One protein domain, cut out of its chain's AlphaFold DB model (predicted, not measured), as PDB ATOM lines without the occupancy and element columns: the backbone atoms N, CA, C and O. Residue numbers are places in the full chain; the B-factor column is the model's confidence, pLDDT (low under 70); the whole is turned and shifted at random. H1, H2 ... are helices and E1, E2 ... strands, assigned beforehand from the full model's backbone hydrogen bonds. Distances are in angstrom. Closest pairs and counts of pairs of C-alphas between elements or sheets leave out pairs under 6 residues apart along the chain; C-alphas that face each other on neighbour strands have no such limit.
ATOM      1  N   LEU A 122     -16.053  45.363 -13.559       91.62
ATOM      2  CA  LEU A 122     -16.042  44.687 -12.271       91.62
ATOM      3  C   LEU A 122     -15.301  43.365 -12.398       91.62
ATOM      4  O   LEU A 122     -15.536  42.591 -13.326       91.62
ATOM      5  N   PHE A 123     -14.424  43.094 -11.440       94.25
ATOM      6  CA  PHE A 123     -13.768  41.805 -11.312       94.25
ATOM      7  C   PHE A 123     -14.527  40.920 -10.330       94.25
ATOM      8  O   PHE A 123     -14.659  41.265  -9.152       94.25
ATOM      9  N   ILE A 124     -14.972  39.765 -10.814       94.69
ATOM     10  CA  ILE A 124     -15.593  38.702 -10.027       94.69
ATOM     11  C   ILE A 124     -14.543  37.605  -9.827       94.69
ATOM     12  O   ILE A 124     -14.233  36.897 -10.787       94.69
ATOM     13  N   PRO A 125     -13.961  37.456  -8.624       93.81
ATOM     14  CA  PRO A 125     -12.915  36.467  -8.383       93.81
ATOM     15  C   PRO A 125     -13.420  35.042  -8.625       93.81
ATOM     16  O   PRO A 125     -14.535  34.704  -8.230       93.81
ATOM     17  N   SER A 126     -12.576  34.175  -9.184       93.25
ATOM     18  CA  SER A 126     -12.909  32.758  -9.389       93.25
ATOM     19  C   SER A 126     -13.280  32.057  -8.081       93.25
ATOM     20  O   SER A 126     -14.200  31.250  -8.061       93.25
ATOM     21  N   GLY A 127     -12.640  32.427  -6.966       92.06
ATOM     22  CA  GLY A 127     -12.960  31.903  -5.633       92.06
ATOM     23  C   GLY A 127     -14.354  32.271  -5.107       92.06
ATOM     24  O   GLY A 127     -14.808  31.656  -4.149       92.06
ATOM     25  N   SER A 128     -15.031  33.249  -5.717       91.25
ATOM     26  CA  SER A 128     -16.424  33.600  -5.409       91.25
ATOM     27  C   SER A 128     -17.430  32.822  -6.262       91.25
ATOM     28  O   SER A 128     -18.622  32.880  -5.987       91.25
ATOM     29  N   ILE A 129     -16.978  32.113  -7.301       93.69
ATOM     30  CA  ILE A 129     -17.836  31.356  -8.213       93.69
ATOM     31  C   ILE A 129     -17.625  29.866  -7.956       93.69
ATOM     32  O   ILE A 129     -16.550  29.309  -8.179       93.69
ATOM     33  N   GLU A 130     -18.684  29.198  -7.511       93.12
ATOM     34  CA  GLU A 130     -18.646  27.763  -7.263       93.12
ATOM     35  C   GLU A 130     -18.349  26.990  -8.557       93.12
ATOM     36  O   GLU A 130     -19.003  27.190  -9.579       93.12
ATOM     37  N   ASN A 131     -17.357  26.095  -8.511       90.62
ATOM     38  CA  ASN A 131     -16.894  25.325  -9.668       90.62
ATOM     39  C   ASN A 131     -16.548  26.203 -10.887       90.62
ATOM     40  O   ASN A 131     -16.931  25.876 -12.008       90.62
ATOM     41  N   PHE A 132     -15.815  27.303 -10.688       92.50
ATOM     42  CA  PHE A 132     -15.390  28.209 -11.765       92.50
ATOM     43  C   PHE A 132     -14.787  27.498 -12.993       92.50
ATOM     44  O   PHE A 132     -15.046  27.895 -14.129       92.50
ATOM     45  N   ASP A 133     -14.055  26.400 -12.785       90.75
ATOM     46  CA  ASP A 133     -13.487  25.574 -13.859       90.75
ATOM     47  C   ASP A 133     -14.544  25.072 -14.859       90.75
ATOM     48  O   ASP A 133     -14.235  24.867 -16.035       90.75
ATOM     49  N   ASN A 134     -15.805  24.930 -14.440       91.94
ATOM     50  CA  ASN A 134     -16.911  24.566 -15.321       91.94
ATOM     51  C   ASN A 134     -17.213  25.658 -16.352       91.94
ATOM     52  O   ASN A 134     -17.525  25.325 -17.494       91.94
ATOM     53  N   ILE A 135     -17.059  26.940 -15.998       89.81
ATOM     54  CA  ILE A 135     -17.211  28.056 -16.944       89.81
ATOM     55  C   ILE A 135     -16.116  27.970 -18.004       89.81
ATOM     56  O   ILE A 135     -16.387  28.086 -19.199       89.81
ATOM     57  N   TYR A 136     -14.878  27.709 -17.580       86.38
ATOM     58  CA  TYR A 136     -13.762  27.543 -18.504       86.38
ATOM     59  C   TYR A 136     -13.962  26.331 -19.425       86.38
ATOM     60  O   TYR A 136     -13.739  26.435 -20.635       86.38
ATOM     61  N   CYS A 137     -14.420  25.202 -18.874       87.00
ATOM     62  CA  CYS A 137     -14.753  23.997 -19.632       87.00
ATOM     63  C   CYS A 137     -15.875  24.244 -20.644       87.00
ATOM     64  O   CYS A 137     -15.773  23.777 -21.776       87.00
ATOM     65  N   TRP A 138     -16.918  24.980 -20.257       88.44
ATOM     66  CA  TRP A 138     -18.038  25.328 -21.130       88.44
ATOM     67  C   TRP A 138     -17.588  26.211 -22.301       88.44
ATOM     68  O   TRP A 138     -17.864  25.887 -23.455       88.44
ATOM     69  N   LEU A 139     -16.813  27.268 -22.024       85.56
ATOM     70  CA  LEU A 139     -16.294  28.180 -23.051       85.56
ATOM     71  C   LEU A 139     -15.364  27.483 -24.052       85.56
ATOM     72  O   LEU A 139     -15.430  27.748 -25.251       85.56
ATOM     73  N   ASN A 140     -14.488  26.602 -23.563       82.75
ATOM     74  CA  ASN A 140     -13.422  25.992 -24.360       82.75
ATOM     75  C   ASN A 140     -13.749  24.573 -24.840       82.75
ATOM     76  O   ASN A 140     -12.845  23.838 -25.245       82.75
ATOM     77  N   ARG A 141     -15.013  24.143 -24.793       79.62
ATOM     78  CA  ARG A 141     -15.378  22.776 -25.176       79.62
ATOM     79  C   ARG A 141     -15.217  22.570 -26.686       79.62
ATOM     80  O   ARG A 141     -15.844  23.252 -27.492       79.62
ATOM     81  N   TRP A 142     -14.388  21.598 -27.078       66.38
ATOM     82  CA  TRP A 142     -14.093  21.311 -28.494       66.38
ATOM     83  C   TRP A 142     -15.223  20.577 -29.220       66.38
ATOM     84  O   TRP A 142     -15.415  20.769 -30.417       66.38
ATOM     85  N   VAL A 143     -15.974  19.733 -28.506       74.88
ATOM     86  CA  VAL A 143     -17.119  18.993 -29.049       74.88
ATOM     87  C   VAL A 143     -18.357  19.418 -28.282       74.88
ATOM     88  O   VAL A 143     -18.464  19.149 -27.084       74.88
ATOM     89  N   LYS A 144     -19.268  20.093 -28.984       75.94
ATOM     90  CA  LYS A 144     -20.535  20.551 -28.418       75.94
ATOM     91  C   LYS A 144     -21.542  19.405 -28.414       75.94
ATOM     92  O   LYS A 144     -21.831  18.835 -29.467       75.94
ATOM     93  N   ASN A 145     -22.064  19.073 -27.241       83.75
ATOM     94  CA  ASN A 145     -23.200  18.177 -27.070       83.75
ATOM     95  C   ASN A 145     -24.335  18.995 -26.468       83.75
ATOM     96  O   ASN A 145     -24.263  19.370 -25.302       83.75
ATOM     97  N   LYS A 146     -25.391  19.231 -27.254       83.12
ATOM     98  CA  LYS A 146     -26.465  20.167 -26.910       83.12
ATOM     99  C   LYS A 146     -27.025  19.951 -25.498       83.12
ATOM    100  O   LYS A 146     -27.101  20.903 -24.737       83.12
ATOM    101  N   THR A 147     -27.344  18.713 -25.124       86.94
ATOM    102  CA  THR A 147     -27.960  18.416 -23.820       86.94
ATOM    103  C   THR A 147     -26.987  18.605 -22.650       86.94
ATOM    104  O   THR A 147     -27.347  19.178 -21.619       86.94
ATOM    105  N   ASP A 148     -25.743  18.144 -22.802       85.75
ATOM    106  CA  ASP A 148     -24.722  18.289 -21.758       85.75
ATOM    107  C   ASP A 148     -24.296  19.753 -21.606       85.75
ATOM    108  O   ASP A 148     -24.013  20.202 -20.500       85.75
ATOM    109  N   ASP A 149     -24.239  20.494 -22.714       87.19
ATOM    110  CA  ASP A 149     -23.864  21.906 -22.745       87.19
ATOM    111  C   ASP A 149     -24.948  22.780 -22.118       87.19
ATOM    112  O   ASP A 149     -24.616  23.658 -21.329       87.19
ATOM    113  N   GLU A 150     -26.229  22.507 -22.395       88.50
ATOM    114  CA  GLU A 150     -27.361  23.176 -21.739       88.50
ATOM    115  C   GLU A 150     -27.341  22.933 -20.222       88.50
ATOM    116  O   GLU A 150     -27.512  23.862 -19.431       88.50
ATOM    117  N   THR A 151     -27.058  21.697 -19.799       90.75
ATOM    118  CA  THR A 151     -26.968  21.342 -18.373       90.75
ATOM    119  C   THR A 151     -25.774  22.021 -17.697       90.75
ATOM    120  O   THR A 151     -25.902  22.569 -16.598       90.75
ATOM    121  N   LEU A 152     -24.609  22.018 -18.352       91.50
ATOM    122  CA  LEU A 152     -23.396  22.664 -17.854       91.50
ATOM    123  C   LEU A 152     -23.567  24.185 -17.779       91.50
ATOM    124  O   LEU A 152     -23.202  24.785 -16.768       91.50
ATOM    125  N   GLN A 153     -24.160  24.796 -18.806       92.00
ATOM    126  CA  GLN A 153     -24.473  26.222 -18.836       92.00
ATOM    127  C   GLN A 153     -25.401  26.597 -17.682       92.00
ATOM    128  O   GLN A 153     -25.071  27.497 -16.916       92.00
ATOM    129  N   ALA A 154     -26.504  25.868 -17.489       92.62
ATOM    130  CA  ALA A 154     -27.437  26.126 -16.395       92.62
ATOM    131  C   ALA A 154     -26.755  26.032 -15.017       92.62
ATOM    132  O   ALA A 154     -26.999  26.863 -14.138       92.62
ATOM    133  N   SER A 155     -25.854  25.061 -14.828       93.75
ATOM    134  CA  SER A 155     -25.052  24.958 -13.603       93.75
ATOM    135  C   SER A 155     -24.120  26.159 -13.417       93.75
ATOM    136  O   SER A 155     -23.985  26.648 -12.297       93.75
ATOM    137  N   CYS A 156     -23.476  26.632 -14.486       94.00
ATOM    138  CA  CYS A 156     -22.575  27.782 -14.445       94.00
ATOM    139  C   CYS A 156     -23.327  29.091 -14.162       94.00
ATOM    140  O   CYS A 156     -22.897  29.884 -13.328       94.00
ATOM    141  N   GLU A 157     -24.475  29.301 -14.807       95.00
ATOM    142  CA  GLU A 157     -25.347  30.457 -14.578       95.00
ATOM    143  C   GLU A 157     -25.898  30.475 -13.147       95.00
ATOM    144  O   GLU A 157     -25.984  31.536 -12.531       95.00
ATOM    145  N   SER A 158     -26.228  29.305 -12.591       95.56
ATOM    146  CA  SER A 158     -26.636  29.165 -11.189       95.56
ATOM    147  C   SER A 158     -25.506  29.541 -10.222       95.56
ATOM    148  O   SER A 158     -25.715  30.328  -9.297       95.56
ATOM    149  N   ALA A 159     -24.284  29.051 -10.467       95.31
ATOM    150  CA  ALA A 159     -23.112  29.415  -9.672       95.31
ATOM    151  C   ALA A 159     -22.803  30.919  -9.756       95.31
ATOM    152  O   ALA A 159     -22.477  31.540  -8.745       95.31
ATOM    153  N   LEU A 160     -22.957  31.520 -10.940       95.44
ATOM    154  CA  LEU A 160     -22.744  32.951 -11.138       95.44
ATOM    155  C   LEU A 160     -23.798  33.800 -10.415       95.44
ATOM    156  O   LEU A 160     -23.440  34.787  -9.778       95.44
ATOM    157  N   ARG A 161     -25.077  33.402 -10.457       95.81
ATOM    158  CA  ARG A 161     -26.156  34.051  -9.686       95.81
ATOM    159  C   ARG A 161     -25.829  34.077  -8.199       95.81
ATOM    160  O   ARG A 161     -25.857  35.137  -7.588       95.81
ATOM    161  N   LYS A 162     -25.441  32.926  -7.648       96.12
ATOM    162  CA  LYS A 162     -25.042  32.812  -6.243       96.12
ATOM    163  C   LYS A 162     -23.850  33.718  -5.917       96.12
ATOM    164  O   LYS A 162     -23.882  34.417  -4.910       96.12
ATOM    165  N   ALA A 163     -22.842  33.764  -6.788       95.62
ATOM    166  CA  ALA A 163     -21.702  34.665  -6.627       95.62
ATOM    167  C   ALA A 163     -22.126  36.143  -6.620       95.62
ATOM    168  O   ALA A 163     -21.615  36.929  -5.825       95.62
ATOM    169  N   PHE A 164     -23.063  36.537  -7.489       96.19
ATOM    170  CA  PHE A 164     -23.594  37.900  -7.514       96.19
ATOM    171  C   PHE A 164     -24.328  38.234  -6.219       96.19
ATOM    172  O   PHE A 164     -24.035  39.267  -5.619       96.19
ATOM    173  N   ASP A 165     -25.196  37.338  -5.751       95.50
ATOM    174  CA  ASP A 165     -25.932  37.507  -4.499       95.50
ATOM    175  C   ASP A 165     -24.974  37.647  -3.300       95.50
ATOM    176  O   ASP A 165     -25.120  38.561  -2.486       95.50
ATOM    177  N   GLU A 166     -23.944  36.799  -3.217       95.06
ATOM    178  CA  GLU A 166     -22.924  36.838  -2.157       95.06
ATOM    179  C   GLU A 166     -22.072  38.116  -2.200       95.06
ATOM    180  O   GLU A 166     -21.710  38.669  -1.158       95.06
ATOM    181  N   LEU A 167     -21.775  38.615  -3.402       94.56
ATOM    182  CA  LEU A 167     -21.060  39.874  -3.605       94.56
ATOM    183  C   LEU A 167     -21.963  41.105  -3.463       94.56
ATOM    184  O   LEU A 167     -21.443  42.220  -3.496       94.56
ATOM    185  N   GLY A 168     -23.278  40.922  -3.300       95.44
ATOM    186  CA  GLY A 168     -24.283  41.984  -3.222       95.44
ATOM    187  C   GLY A 168     -24.502  42.734  -4.540       95.44
ATOM    188  O   GLY A 168     -24.917  43.896  -4.525       95.44
ATOM    189  N   LEU A 169     -24.178  42.105  -5.667       95.88
ATOM    190  CA  LEU A 169     -24.402  42.625  -7.010       95.88
ATOM    191  C   LEU A 169     -25.853  42.380  -7.427       95.88
ATOM    192  O   LEU A 169     -26.332  41.252  -7.383       95.88
ATOM    193  N   VAL A 170     -26.541  43.425  -7.883       95.56
ATOM    194  CA  VAL A 170     -27.926  43.309  -8.371       95.56
ATOM    195  C   VAL A 170     -27.931  43.490  -9.879       95.56
ATOM    196  O   VAL A 170     -27.754  44.609 -10.347       95.56
ATOM    197  N   TYR A 171     -28.107  42.400 -10.624       95.00
ATOM    198  CA  TYR A 171     -28.197  42.420 -12.086       95.00
ATOM    199  C   TYR A 171     -29.510  43.063 -12.558       95.00
ATOM    200  O   TYR A 171     -30.570  42.800 -11.985       95.00
ATOM    201  N   ASP A 172     -29.445  43.895 -13.597       91.88
ATOM    202  CA  ASP A 172     -30.612  44.592 -14.143       91.88
ATOM    203  C   ASP A 172     -31.417  43.687 -15.092       91.88
ATOM    204  O   ASP A 172     -31.209  43.644 -16.307       91.88
ATOM    205  N   ILE A 173     -32.333  42.913 -14.503       91.19
ATOM    206  CA  ILE A 173     -33.178  41.961 -15.235       91.19
ATOM    207  C   ILE A 173     -34.204  42.675 -16.124       91.19
ATOM    208  O   ILE A 173     -34.600  42.129 -17.155       91.19
ATOM    209  N   GLU A 174     -34.660  43.866 -15.727       82.81
ATOM    210  CA  GLU A 174     -35.662  44.612 -16.493       82.81
ATOM    211  C   GLU A 174     -35.084  45.060 -17.837       82.81
ATOM    212  O   GLU A 174     -35.751  44.936 -18.865       82.81
ATOM    213  N   GLU A 175     -33.826  45.498 -17.838       76.69
ATOM    214  CA  GLU A 175     -33.169  46.029 -19.027       76.69
ATOM    215  C   GLU A 175     -32.440  44.963 -19.865       76.69
ATOM    216  O   GLU A 175     -32.441  45.015 -21.102       76.69
ATOM    217  N   TYR A 176     -31.813  43.977 -19.215       81.00
ATOM    218  CA  TYR A 176     -30.988  42.969 -19.892       81.00
ATOM    219  C   TYR A 176     -31.622  41.574 -19.937       81.00
ATOM    220  O   TYR A 176     -31.008  40.633 -20.435       81.00
ATOM    221  N   GLY A 177     -32.855  41.413 -19.454       89.06
ATOM    222  CA  GLY A 177     -33.548  40.128 -19.425       89.06
ATOM    223  C   GLY A 177     -33.038  39.201 -18.322       89.06
ATOM    224  O   GLY A 177     -32.391  39.618 -17.370       89.06
ATOM    225  N   SER A 178     -33.341  37.905 -18.400       92.62
ATOM    226  CA  SER A 178     -32.875  36.956 -17.382       92.62
ATOM    227  C   SER A 178     -31.346  36.848 -17.370       92.62
ATOM    228  O   SER A 178     -30.709  36.865 -18.420       92.62
ATOM    229  N   LEU A 179     -30.754  36.690 -16.181       91.12
ATOM    230  CA  LEU A 179     -29.311  36.478 -16.025       91.12
ATOM    231  C   LEU A 179     -28.876  35.141 -16.650       91.12
ATOM    232  O   LEU A 179     -28.958  34.090 -16.018       91.12
ATOM    233  N   SER A 180     -28.423  35.185 -17.895       91.88
ATOM    234  CA  SER A 180     -27.911  34.042 -18.648       91.88
ATOM    235  C   SER A 180     -26.631  34.433 -19.376       91.88
ATOM    236  O   SER A 180     -26.347  35.617 -19.554       91.88
ATOM    237  N   PHE A 181     -25.867  33.450 -19.835       88.44
ATOM    238  CA  PHE A 181     -24.670  33.705 -20.640       88.44
ATOM    239  C   PHE A 181     -24.987  34.312 -22.013       88.44
ATOM    240  O   PHE A 181     -24.116  34.935 -22.615       88.44
ATOM    241  N   ASP A 182     -26.234  34.202 -22.476       84.12
ATOM    242  CA  ASP A 182     -26.693  34.876 -23.695       84.12
ATOM    243  C   ASP A 182     -26.900  36.385 -23.487       84.12
ATOM    244  O   ASP A 182     -26.693  37.174 -24.408       84.12
ATOM    245  N   ASN A 183     -27.293  36.787 -22.275       84.00
ATOM    246  CA  ASN A 183     -27.643  38.169 -21.944       84.00
ATOM    247  C   ASN A 183     -26.528  38.921 -21.205       84.00
ATOM    248  O   ASN A 183     -26.523  40.151 -21.179       84.00
ATOM    249  N   LEU A 184     -25.573  38.192 -20.629       88.50
ATOM    250  CA  LEU A 184     -24.466  38.742 -19.866       88.50
ATOM    251  C   LEU A 184     -23.135  38.467 -20.582       88.50
ATOM    252  O   LEU A 184     -22.552  37.398 -20.401       88.50
ATOM    253  N   PRO A 185     -22.605  39.416 -21.365       85.88
ATOM    254  CA  PRO A 185     -21.254  39.320 -21.888       85.88
ATOM    255  C   PRO A 185     -20.226  39.559 -20.777       85.88
ATOM    256  O   PRO A 185     -20.312  40.509 -19.996       85.88
ATOM    257  N   PHE A 186     -19.206  38.710 -20.747       89.19
ATOM    258  CA  PHE A 186     -18.099  38.796 -19.803       89.19
ATOM    259  C   PHE A 186     -16.792  38.344 -20.453       89.19
ATOM    260  O   PHE A 186     -16.783  37.639 -21.463       89.19
ATOM    261  N   LEU A 187     -15.672  38.738 -19.851       85.56
ATOM    262  CA  LEU A 187     -14.356  38.187 -20.153       85.56
ATOM    263  C   LEU A 187     -14.006  37.154 -19.087       85.56
ATOM    264  O   LEU A 187     -14.199  37.402 -17.900       85.56
ATOM    265  N   CYS A 188     -13.482  36.007 -19.506       89.25
ATOM    266  CA  CYS A 188     -13.056  34.946 -18.601       89.25
ATOM    267  C   CYS A 188     -11.526  34.890 -18.549       89.25
ATOM    268  O   CYS A 188     -10.873  34.703 -19.579       89.25
ATOM    269  N   GLY A 189     -10.966  35.082 -17.356       87.69
ATOM    270  CA  GLY A 189      -9.547  34.923 -17.051       87.69
ATOM    271  C   GLY A 189      -9.295  33.717 -16.146       87.69
ATOM    272  O   GLY A 189     -10.220  33.067 -15.664       87.69
ATOM    273  N   SER A 190      -8.024  33.418 -15.883       87.12
ATOM    274  CA  SER A 190      -7.640  32.332 -14.967       87.12
ATOM    275  C   SER A 190      -8.014  32.604 -13.505       87.12
ATOM    276  O   SER A 190      -8.105  31.683 -12.702       87.12
ATOM    277  N   ASP A 191      -8.172  33.874 -13.143       90.75
ATOM    278  CA  ASP A 191      -8.404  34.358 -11.786       90.75
ATOM    279  C   ASP A 191      -9.846  34.826 -11.537       90.75
ATOM    280  O   ASP A 191     -10.187  35.152 -10.400       90.75
ATOM    281  N   GLY A 192     -10.706  34.828 -12.559       93.31
ATOM    282  CA  GLY A 192     -12.100  35.237 -12.421       93.31
ATOM    283  C   GLY A 192     -12.736  35.733 -13.715       93.31
ATOM    284  O   GLY A 192     -12.239  35.489 -14.816       93.31
ATOM    285  N   LEU A 193     -13.851  36.447 -13.568       93.56
ATOM    286  CA  LEU A 193     -14.555  37.108 -14.663       93.56
ATOM    287  C   LEU A 193     -14.365  38.622 -14.592       93.56
ATOM    288  O   LEU A 193     -14.365  39.203 -13.508       93.56
ATOM    289  N   ALA A 194     -14.275  39.266 -15.752       91.25
ATOM    290  CA  ALA A 194     -14.480  40.703 -15.876       91.25
ATOM    291  C   ALA A 194     -15.841  40.960 -16.522       91.25
ATOM    292  O   ALA A 194     -16.124  40.473 -17.619       91.25
ATOM    293  N   ILE A 195     -16.685  41.716 -15.831       91.81
ATOM    294  CA  ILE A 195     -18.063  41.997 -16.229       91.81
ATOM    295  C   ILE A 195     -18.263  43.501 -16.185       91.81
ATOM    296  O   ILE A 195     -17.850  44.145 -15.229       91.81
ATOM    297  N   SER A 196     -18.863  44.073 -17.221       87.62
ATOM    298  CA  SER A 196     -19.134  45.509 -17.250       87.62
ATOM    299  C   SER A 196     -20.031  45.910 -16.077       87.62
ATOM    300  O   SER A 196     -21.037  45.249 -15.809       87.62
ATOM    301  N   GLU A 197     -19.692  46.997 -15.386       89.62
ATOM    302  CA  GLU A 197     -20.473  47.479 -14.246       89.62
ATOM    303  C   GLU A 197     -21.898  47.892 -14.647       89.62
ATOM    304  O   GLU A 197     -22.820  47.834 -13.840       89.62
ATOM    305  N   HIS A 198     -22.098  48.210 -15.927       82.69
ATOM    306  CA  HIS A 198     -23.379  48.624 -16.493       82.69
ATOM    307  C   HIS A 198     -24.474  47.552 -16.426       82.69
ATOM    308  O   HIS A 198     -25.646  47.896 -16.495       82.69
ATOM    309  N   PHE A 199     -24.127  46.275 -16.241       87.75
ATOM    310  CA  PHE A 199     -25.115  45.204 -16.067       87.75
ATOM    311  C   PHE A 199     -25.787  45.198 -14.689       87.75
ATOM    312  O   PHE A 199     -26.674  44.378 -14.444       87.75
ATOM    313  N   PHE A 200     -25.359  46.071 -13.776       91.06
ATOM    314  CA  PHE A 200     -25.767  46.031 -12.381       91.06
ATOM    315  C   PHE A 200     -26.438  47.331 -11.938       91.06
ATOM    316  O   PHE A 200     -25.888  48.420 -12.073       91.06
ATOM    317  N   ILE A 201     -27.596  47.195 -11.295       90.19
ATOM    318  CA  ILE A 201     -28.313  48.278 -10.609       90.19
ATOM    319  C   ILE A 201     -27.556  48.684  -9.341       90.19
ATOM    320  O   ILE A 201     -27.473  49.859  -8.985       90.19
ATOM    321  N   THR A 202     -27.025  47.695  -8.618       91.12
ATOM    322  CA  THR A 202     -26.328  47.904  -7.345       91.12
ATOM    323  C   THR A 202     -24.964  47.244  -7.379       91.12
ATOM    324  O   THR A 202     -24.853  46.046  -7.639       91.12
ATOM    325  N   ILE A 203     -23.935  48.036  -7.069       92.75
ATOM    326  CA  ILE A 203     -22.541  47.599  -7.017       92.75
ATOM    327  C   ILE A 203     -21.952  47.977  -5.657       92.75
ATOM    328  O   ILE A 203     -21.701  49.161  -5.393       92.75
ATOM    329  N   PRO A 204     -21.691  47.001  -4.775       91.88
ATOM    330  CA  PRO A 204     -21.079  47.279  -3.485       91.88
ATOM    331  C   PRO A 204     -19.661  47.834  -3.627       91.88
ATOM    332  O   PRO A 204     -18.891  47.441  -4.500       91.88
ATOM    333  N   LYS A 205     -19.272  48.734  -2.714       87.00
ATOM    334  CA  LYS A 205     -17.945  49.385  -2.731       87.00
ATOM    335  C   LYS A 205     -16.769  48.408  -2.617       87.00
ATOM    336  O   LYS A 205     -15.655  48.766  -2.975       87.00
ATOM    337  N   LEU A 206     -17.021  47.216  -2.078       86.94
ATOM    338  CA  LEU A 206     -16.028  46.163  -1.865       86.94
ATOM    339  C   LEU A 206     -15.698  45.394  -3.152       86.94
ATOM    340  O   LEU A 206     -14.658  44.744  -3.209       86.94
ATOM    341  N   VAL A 207     -16.552  45.475  -4.181       89.88
ATOM    342  CA  VAL A 207     -16.296  44.826  -5.470       89.88
ATOM    343  C   VAL A 207     -15.177  45.573  -6.187       89.88
ATOM    344  O   VAL A 207     -15.221  46.794  -6.370       89.88
ATOM    345  N   LYS A 208     -14.143  44.825  -6.572       88.88
ATOM    346  CA  LYS A 208     -12.957  45.365  -7.233       88.88
ATOM    347  C   LYS A 208     -13.321  45.841  -8.640       88.88
ATOM    348  O   LYS A 208     -13.837  45.065  -9.439       88.88
ATOM    349  N   ARG A 209     -12.985  47.093  -8.950       87.44
ATOM    350  CA  ARG A 209     -13.002  47.634 -10.316       87.44
ATOM    351  C   ARG A 209     -11.649  47.396 -10.978       87.44
ATOM    352  O   ARG A 209     -10.612  47.512 -10.316       87.44
ATOM    353  N   LEU A 210     -11.652  47.013 -12.247       80.69
ATOM    354  CA  LEU A 210     -10.441  46.936 -13.053       80.69
ATOM    355  C   LEU A 210     -10.255  48.299 -13.712       80.69
ATOM    356  O   LEU A 210     -11.043  48.692 -14.566       80.69
ATOM    357  N   ASP A 211      -9.221  49.024 -13.291       63.94
ATOM    358  CA  ASP A 211      -8.812  50.238 -13.989       63.94
ATOM    359  C   ASP A 211      -8.121  49.839 -15.301       63.94
ATOM    360  O   ASP A 211      -7.076  49.177 -15.272       63.94
TER     361      ASP A 211
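What this domain is: This is residues 122 to 211 of the 213 residues of an uncharacterized protein of Photobacterium halotolerans (UniProt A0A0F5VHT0). What shape do these atoms make? One long helix, H2, makes most of the length; the short helix H1 packs on its residues 149 to 156, and a small three-stranded sheet of E1, E3 and E2 only grazes its residues 160 to 167. H3 and E4 lie farthest out, and residues 142 to 147, of which 146 and 147 belong to H2, stick out. What is it built of? The printed part has 90 residues with three named helices and four named strands, in the order E1 H1 H2 H3 E2 E3 E4; the sheet runs E1 E3 E2, all antiparallel, and the class is mixed, helices and strands. It is compact, with a radius of gyration of the C-alphas of 12.9 A and spans of 39 by 29 by 21 A.

How they stand to each other: What stands beside the first strand? E1, residues 122 to 125, is an edge strand and the antiparallel neighbour of E3, residues 192 to 196, at 162 degrees, with N 122 and O 195 2.7 A apart. On the other side of E3 is the second edge strand, E2, residues 186 to 188, antiparallel at 160 degrees, with N 194 and O 187 2.8 A apart; E2 and E3 form a hairpin. How do the helices stand? H1, residues 133 to 139, touches H2, residues 146 to 167, at a steep tilt of 53 degrees, opposite ways; their closest C-alphas, those of Ile 135 and Cys 156, are 5.9 A apart. Each is on the sheet but only grazes it, and in both every O i to N i+4 pair is within hydrogen-bond range. What of the rest? H3, residues 173 to 176, is too short for such a pair, and its one O i to N i+3 pair is not within range; it is not on the sheet. E4, residues 200 to 202, pairs with no named strand, but residues 170 to 171 pair with it, antiparallel; H3 and E4 are near each other.

Where its parts are: Where does the first strand begin? C-alpha 122 of E1 is at (-16.042, 44.687, -12.271). Which elements are long? H2 measures 31.0 A from C-alpha 146 at (-26.465, 20.167, -26.910) to C-alpha 167 at (-21.060, 39.874, -3.605). E3 measures 13.4 A and H1 10.0 A.

The domain as a whole: How far does it reach? The two C-alphas farthest apart, those of Val 143 and Lys 205, are 40.2 A from each other. Is it unbroken and sure? The printed part has no cut and no long link. The mean pLDDT of the printed part is 89.2, and residues 142 and 211 are under 70.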